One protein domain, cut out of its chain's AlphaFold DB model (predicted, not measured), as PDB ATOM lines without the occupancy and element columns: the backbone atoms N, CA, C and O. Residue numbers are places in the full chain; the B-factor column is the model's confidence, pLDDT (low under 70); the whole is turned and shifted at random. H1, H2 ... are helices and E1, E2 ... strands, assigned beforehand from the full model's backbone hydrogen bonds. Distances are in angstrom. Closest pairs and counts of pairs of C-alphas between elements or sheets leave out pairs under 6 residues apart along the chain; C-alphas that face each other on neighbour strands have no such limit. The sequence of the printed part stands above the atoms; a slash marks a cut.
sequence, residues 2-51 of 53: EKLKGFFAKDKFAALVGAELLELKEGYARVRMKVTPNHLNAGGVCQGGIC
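This is residues 2 to 51 of the 53 residues of an uncharacterized protein of Prevotella sp. DNF00663 (UniProt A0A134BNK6). This is a loose, elongated model built on a two-stranded hairpin, E1 and E2, with two short helices, H1 and then H2, strung along the chain before it. A long loop, residues 34 to 47, makes the other end of the rod and folds back to a last short helix, H3, near H2. The printed part has 50 residues with three named helices and two named strands, in the order H1, H2, E1, E2, H3, and its class is mixed, helices and strands. The two-stranded sheet, order E1 - E2, is antiparallel. The whole is loose, with a radius of gyration of the C-alphas of 12.5 A, and spans 38 by 19 by 15 A.

Start at H1, residues 2 to 8, and go on to H2, residues 12 to 17: the two are close but not clearly touching, with the closest C-alphas, those of Phe 8 and Ala 14, 7.3 A apart. Their lines stand at a steep tilt of 63 degrees, and they run the same way. Next look at E1, residues 19 to 25; its closest C-alpha to H1 is that of Leu 21, 7.9 A from that of Phe 8. E1 forms a hairpin with E2, residues 28 to 33, antiparallel at 163 degrees between their directions. Here N 20 and O 32 are 2.8 A apart and N 30 and O 23 are 2.9 A apart, both within hydrogen-bond range. The closest C-alphas of H2 and E2 are those of Val 17 and Met 33, 7.1 A apart. Last comes H3, residues 48 to 51, close but not clearly touching H2, with the closest C-alphas, those of Val 17 and Ile 50, 7.7 A apart. H3 is apart from H1 and from E1, and H1 is apart from E2. In H1 and H2 every O i to N i+4 pair is within hydrogen-bond range; H3 is too short for such a pair.

Find C-alpha 2 at (9.199, -3.286, 684.215); from there H1 runs 9.9 A to C-alpha 8. H2 runs 8.7 A from C-alpha 12 to C-alpha 17. E1 begins at C-alpha 19, at (22.370, -13.585, 678.912), and measures 17.2 A to C-alpha 25; E2 measures 16.9 A from C-alpha 28 to C-alpha 33. H3 spans 5.3 A from C-alpha 48 and ends at C-alpha 51, at (32.594, -11.055, 680.436).

The two C-alphas farthest apart are those of Glu 2 and Gly 43, 39.1 A. The printed part has no cut. The link from E2 to H3 is long, with 14 residues, while those from H1 to H2, H2 to E1 and E1 to E2 are tight. The mean pLDDT of the printed part is 90.0, and no printed residue is under 70.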
ATOM      1  N   GLU A   2       9.645  -2.676 685.486       73.94
ATOM      2  CA  GLU A   2       9.199  -3.286 684.215       73.94
ATOM      3  C   GLU A   2       9.860  -2.690 682.968       73.94
ATOM      4  O   GLU A   2      10.326  -3.424 682.103       73.94
ATOM      5  N   LYS A   3      10.011  -1.362 682.915       80.56
ATOM      6  CA  LYS A   3      10.683  -0.674 681.801       80.56
ATOM      7  C   LYS A   3      12.135  -1.132 681.604       80.56
ATOM      8  O   LYS A   3      12.591  -1.238 680.474       80.56
ATOM      9  N   LEU A   4      12.841  -1.432 682.697       83.00
ATOM     10  CA  LEU A   4      14.244  -1.851 682.665       83.00
ATOM     11  C   LEU A   4      14.379  -3.330 682.266       83.00
ATOM     12  O   LEU A   4      15.247  -3.669 681.469       83.00
ATOM     13  N   LYS A   5      13.450  -4.190 682.712       80.81
ATOM     14  CA  LYS A   5      13.319  -5.562 682.193       80.81
ATOM     15  C   LYS A   5      13.017  -5.568 680.690       80.81
ATOM     16  O   LYS A   5      13.636  -6.317 679.944       80.81
ATOM     17  N   GLY A   6      12.108  -4.700 680.237       82.31
ATOM     18  CA  GLY A   6      11.770  -4.550 678.820       82.31
ATOM     19  C   GLY A   6      12.906  -3.967 677.972       82.31
ATOM     20  O   GLY A   6      13.018  -4.305 676.799       82.31
ATOM     21  N   PHE A   7      13.757  -3.119 678.556       84.88
ATOM     22  CA  PHE A   7      14.987  -2.652 677.916       84.88
ATOM     23  C   PHE A   7      15.978  -3.807 677.728       84.88
ATOM     24  O   PHE A   7      16.418  -4.043 676.607       84.88
ATOM     25  N   PHE A   8      16.241  -4.583 678.787       86.06
ATOM     26  CA  PHE A   8      17.124  -5.753 678.728       86.06
ATOM     27  C   PHE A   8      16.631  -6.806 677.723       86.06
ATOM     28  O   PHE A   8      17.415  -7.332 676.944       86.06
ATOM     29  N   ALA A   9      15.320  -7.056 677.660       83.12
ATOM     30  CA  ALA A   9      14.727  -7.994 676.702       83.12
ATOM     31  C   ALA A   9      14.901  -7.584 675.225       83.12
ATOM     32  O   ALA A   9      14.742  -8.415 674.334       83.12
ATOM     33  N   LYS A  10      15.197  -6.306 674.950       89.94
ATOM     34  CA  LYS A  10      15.449  -5.781 673.599       89.94
ATOM     35  C   LYS A  10      16.938  -5.618 673.295       89.94
ATOM     36  O   LYS A  10      17.285  -5.213 672.184       89.94
ATOM     37  N   ASP A  11      17.806  -5.910 674.259       91.25
ATOM     38  CA  ASP A  11      19.245  -5.831 674.073       91.25
ATOM     39  C   ASP A  11      19.711  -6.981 673.169       91.25
ATOM     40  O   ASP A  11      19.643  -8.164 673.510       91.25
ATOM     41  N   LYS A  12      20.174  -6.615 671.971       91.81
ATOM     42  CA  LYS A  12      20.621  -7.574 670.957       91.81
ATOM     43  C   LYS A  12      21.879  -8.320 671.381       91.81
ATOM     44  O   LYS A  12      22.050  -9.463 670.972       91.81
ATOM     45  N   PHE A  13      22.759  -7.689 672.156       90.25
ATOM     46  CA  PHE A  13      23.981  -8.325 672.623       90.25
ATOM     47  C   PHE A  13      23.662  -9.336 673.720       90.25
ATOM     48  O   PHE A  13      24.080 -10.485 673.610       90.25
ATOM     49  N   ALA A  14      22.843  -8.956 674.705       90.12
ATOM     50  CA  ALA A  14      22.369  -9.873 675.741       90.12
ATOM     51  C   ALA A  14      21.661 -11.092 675.125       90.12
ATOM     52  O   ALA A  14      21.928 -12.224 675.524       90.12
ATOM     53  N   ALA A  15      20.830 -10.877 674.099       90.94
ATOM     54  CA  ALA A  15      20.193 -11.961 673.355       90.94
ATOM     55  C   ALA A  15      21.205 -12.833 672.588       90.94
ATOM     56  O   ALA A  15      21.108 -14.057 672.633       90.94
ATOM     57  N   LEU A  16      22.186 -12.221 671.914       92.00
ATOM     58  CA  LEU A  16      23.209 -12.922 671.131       92.00
ATOM     59  C   LEU A  16      24.061 -13.855 671.994       92.00
ATOM     60  O   LEU A  16      24.335 -14.983 671.594       92.00
ATOM     61  N   VAL A  17      24.478 -13.384 673.167       92.94
ATOM     62  CA  VAL A  17      25.335 -14.166 674.066       92.94
ATOM     63  C   VAL A  17      24.530 -15.115 674.961       92.94
ATOM     64  O   VAL A  17      25.103 -15.968 675.633       92.94
ATOM     65  N   GLY A  18      23.195 -15.011 674.963       92.00
ATOM     66  CA  GLY A  18      22.316 -15.826 675.803       92.00
ATOM     67  C   GLY A  18      22.366 -15.428 677.280       92.00
ATOM     68  O   GLY A  18      22.405 -16.294 678.155       92.00
ATOM     69  N   ALA A  19      22.422 -14.125 677.563       92.56
ATOM     70  CA  ALA A  19      22.370 -13.585 678.912       92.56
ATOM     71  C   ALA A  19      20.927 -13.527 679.441       92.56
ATOM     72  O   ALA A  19      20.010 -13.020 678.798       92.56
ATOM     73  N   GLU A  20      20.740 -13.999 680.666       91.88
ATOM     74  CA  GLU A  20      19.465 -14.093 681.363       91.88
ATOM     75  C   GLU A  20      19.501 -13.235 682.627       91.88
ATOM     76  O   GLU A  20      20.386 -13.390 683.469       91.88
ATOM     77  N   LEU A  21      18.518 -12.350 682.791       92.31
ATOM     78  CA  LEU A  21      18.371 -11.541 683.998       92.31
ATOM     79  C   LEU A  21      17.796 -12.389 685.138       92.31
ATOM     80  O   LEU A  21      16.643 -12.811 685.086       92.31
ATOM     81  N   LEU A  22      18.592 -12.609 686.184       92.69
ATOM     82  CA  LEU A  22      18.194 -13.367 687.372       92.69
ATOM     83  C   LEU A  22      17.574 -12.473 688.443       92.69
ATOM     84  O   LEU A  22      16.636 -12.875 689.127       92.69
ATOM     85  N   GLU A  23      18.112 -11.267 688.616       93.06
ATOM     86  CA  GLU A  23      17.689 -10.355 689.671       93.06
ATOM     87  C   GLU A  23      17.906  -8.907 689.258       93.06
ATOM     88  O   GLU A  23      18.895  -8.574 688.607       93.06
ATOM     89  N   LEU A  24      16.977  -8.047 689.663       91.19
ATOM     90  CA  LEU A  24      17.035  -6.623 689.394       91.19
ATOM     91  C   LEU A  24      16.557  -5.864 690.628       91.19
ATOM     92  O   LEU A  24      15.422  -6.050 691.073       91.19
ATOM     93  N   LYS A  25      17.422  -5.001 691.150       92.00
ATOM     94  CA  LYS A  25      17.193  -4.074 692.261       92.00
ATOM     95  C   LYS A  25      17.715  -2.697 691.854       92.00
ATOM     96  O   LYS A  25      18.381  -2.545 690.831       92.00
ATOM     97  N   GLU A  26      17.368  -1.668 692.609       90.62
ATOM     98  CA  GLU A  26      17.916  -0.337 692.351       90.62
ATOM     99  C   GLU A  26      19.444  -0.363 692.511       90.62
ATOM    100  O   GLU A  26      19.956  -0.877 693.502       90.62
ATOM    101  N   GLY A  27      20.171   0.093 691.485       91.19
ATOM    102  CA  GLY A  27      21.638   0.044 691.447       91.19
ATOM    103  C   GLY A  27      22.260  -1.353 691.306       91.19
ATOM    104  O   GLY A  27      23.482  -1.463 691.341       91.19
ATOM    105  N   TYR A  28      21.468  -2.421 691.140       90.50
ATOM    106  CA  TYR A  28      21.982  -3.792 691.090       90.50
ATOM    107  C   TYR A  28      21.246  -4.663 690.070       90.50
ATOM    108  O   TYR A  28      20.019  -4.756 690.064       90.50
ATOM    109  N   ALA A  29      22.010  -5.387 689.258       90.88
ATOM    110  CA  ALA A  29      21.492  -6.434 688.395       90.88
ATOM    111  C   ALA A  29      22.380  -7.673 688.495       90.88
ATOM    112  O   ALA A  29      23.605  -7.571 688.521       90.88
ATOM    113  N   ARG A  30      21.756  -8.850 688.513       91.81
ATOM    114  CA  ARG A  30      22.451 -10.131 688.400       91.81
ATOM    115  C   ARG A  30      21.984 -10.832 687.145       91.81
ATOM    116  O   ARG A  30      20.788 -11.075 686.983       91.81
ATOM    117  N   VAL A  31      22.930 -11.181 686.286       91.75
ATOM    118  CA  VAL A  31      22.693 -11.904 685.035       91.75
ATOM    119  C   VAL A  31      23.479 -13.212 685.022       91.75
ATOM    120  O   VAL A  31      24.484 -13.350 685.721       91.75
ATOM    121  N   ARG A  32      23.023 -14.183 684.236       92.81
ATOM    122  CA  ARG A  32      23.723 -15.446 683.974       92.81
ATOM    123  C   ARG A  32      23.814 -15.675 682.479       92.81
ATOM    124  O   ARG A  32      22.897 -15.332 681.754       92.81
ATOM    125  N   MET A  33      24.883 -16.322 682.042       93.50
ATOM    126  CA  MET A  33      25.062 -16.747 680.661       93.50
ATOM    127  C   MET A  33      25.734 -18.118 680.637       93.50
ATOM    128  O   MET A  33      26.592 -18.404 681.475       93.50
ATOM    129  N   LYS A  34      25.375 -18.968 679.672       94.00
ATOM    130  CA  LYS A  34      26.103 -20.214 679.409       94.00
ATOM    131  C   LYS A  34      27.290 -19.928 678.487       94.00
ATOM    132  O   LYS A  34      27.116 -19.399 677.395       94.00
ATOM    133  N   VAL A  35      28.499 -20.309 678.896       93.56
ATOM    134  CA  VAL A  35      29.668 -20.253 678.006       93.56
ATOM    135  C   VAL A  35      29.532 -21.347 676.947       93.56
ATOM    136  O   VAL A  35      29.305 -22.513 677.274       93.56
ATOM    137  N   THR A  36      29.643 -20.961 675.679       94.44
ATOM    138  CA  THR A  36      29.594 -21.861 674.522       94.44
ATOM    139  C   THR A  36      30.895 -21.743 673.722       94.44
ATOM    140  O   THR A  36      31.632 -20.775 673.921       94.44
ATOM    141  N   PRO A  37      31.197 -22.679 672.802       94.56
ATOM    142  CA  PRO A  37      32.366 -22.566 671.927       94.56
ATOM    143  C   PRO A  37      32.434 -21.245 671.145       94.56
ATOM    144  O   PRO A  37      33.516 -20.702 670.958       94.56
ATOM    145  N   ASN A  38      31.284 -20.674 670.769       93.00
ATOM    146  CA  ASN A  38      31.187 -19.377 670.091       93.00
ATOM    147  C   ASN A  38      31.621 -18.190 670.969       93.00
ATOM    148  O   ASN A  38      31.765 -17.082 670.463       93.00
ATOM    149  N   HIS A  39      31.803 -18.405 672.274       93.44
ATOM    150  CA  HIS A  39      32.252 -17.394 673.229       93.44
ATOM    151  C   HIS A  39      33.755 -17.495 673.526       93.44
ATOM    152  O   HIS A  39      34.269 -16.709 674.323       93.44
ATOM    153  N   LEU A  40      34.465 -18.471 672.952       94.50
ATOM    154  CA  LEU A  40      35.876 -18.704 673.238       94.50
ATOM    155  C   LEU A  40      36.777 -17.856 672.333       94.50
ATOM    156  O   LEU A  40      36.504 -17.665 671.151       94.50
ATOM    157  N   ASN A  41      37.877 -17.358 672.891       93.25
ATOM    158  CA  ASN A  41      38.947 -16.732 672.118       93.25
ATOM    159  C   ASN A  41      39.917 -17.790 671.545       93.25
ATOM    160  O   ASN A  41      39.750 -18.990 671.766       93.25
ATOM    161  N   ALA A  42      40.972 -17.350 670.851       93.19
ATOM    162  CA  ALA A  42      41.987 -18.244 670.275       93.19
ATOM    163  C   ALA A  42      42.719 -19.124 671.315       93.19
ATOM    164  O   ALA A  42      43.283 -20.151 670.956       93.19
ATOM    165  N   GLY A  43      42.695 -18.741 672.595       94.44
ATOM    166  CA  GLY A  43      43.234 -19.518 673.712       94.44
ATOM    167  C   GLY A  43      42.233 -20.486 674.353       94.44
ATOM    168  O   GLY A  43      42.551 -21.076 675.380       94.44
ATOM    169  N   GLY A  44      41.023 -20.637 673.803       93.19
ATOM    170  CA  GLY A  44      40.027 -21.595 674.296       93.19
ATOM    171  C   GLY A  44      39.334 -21.193 675.602       93.19
ATOM    172  O   GLY A  44      38.657 -22.017 676.213       93.19
ATOM    173  N   VAL A  45      39.472 -19.938 676.038       93.81
ATOM    174  CA  VAL A  45      38.797 -19.394 677.229       93.81
ATOM    175  C   VAL A  45      37.749 -18.363 676.829       93.81
ATOM    176  O   VAL A  45      37.826 -17.796 675.738       93.81
ATOM    177  N   CYS A  46      36.775 -18.100 677.706       92.69
ATOM    178  CA  CYS A  46      35.740 -17.099 677.440       92.69
ATOM    179  C   CYS A  46      36.378 -15.748 677.081       92.69
ATOM    180  O   CYS A  46      37.256 -15.249 677.793       92.69
ATOM    181  N   GLN A  47      35.963 -15.168 675.958       92.25
ATOM    182  CA  GLN A  47      36.511 -13.920 675.456       92.25
ATOM    183  C   GLN A  47      36.246 -12.797 676.461       92.25
ATOM    184  O   GLN A  47      35.110 -12.553 676.859       92.25
ATOM    185  N   GLY A  48      37.295 -12.059 676.839       87.75
ATOM    186  CA  GLY A  48      37.184 -11.009 677.857       87.75
ATOM    187  C   GLY A  48      36.151  -9.926 677.528       87.75
ATOM    188  O   GLY A  48      35.538  -9.377 678.435       87.75
ATOM    189  N   GLY A  49      35.905  -9.659 676.241       86.50
ATOM    190  CA  GLY A  49      34.862  -8.729 675.797       86.50
ATOM    191  C   GLY A  49      33.430  -9.193 676.086       86.50
ATOM    192  O   GLY A  49      32.543  -8.356 676.157       86.50
ATOM    193  N   ILE A  50      33.209 -10.493 676.292       85.31
ATOM    194  CA  ILE A  50      31.899 -11.058 676.651       85.31
ATOM    195  C   ILE A  50      31.651 -10.935 678.160       85.31
ATOM    196  O   ILE A  50      30.531 -10.676 678.584       85.31
ATOM    197  N   CYS A  51      32.698 -11.099 678.975       73.75
ATOM    198  CA  CYS A  51      32.594 -11.055 680.436       73.75
ATOM    199  C   CYS A  51      32.743  -9.653 681.040       73.75
ATOM    200  O   CYS A  51      32.615  -9.516 682.256       73.75
TER     201      CYS A  51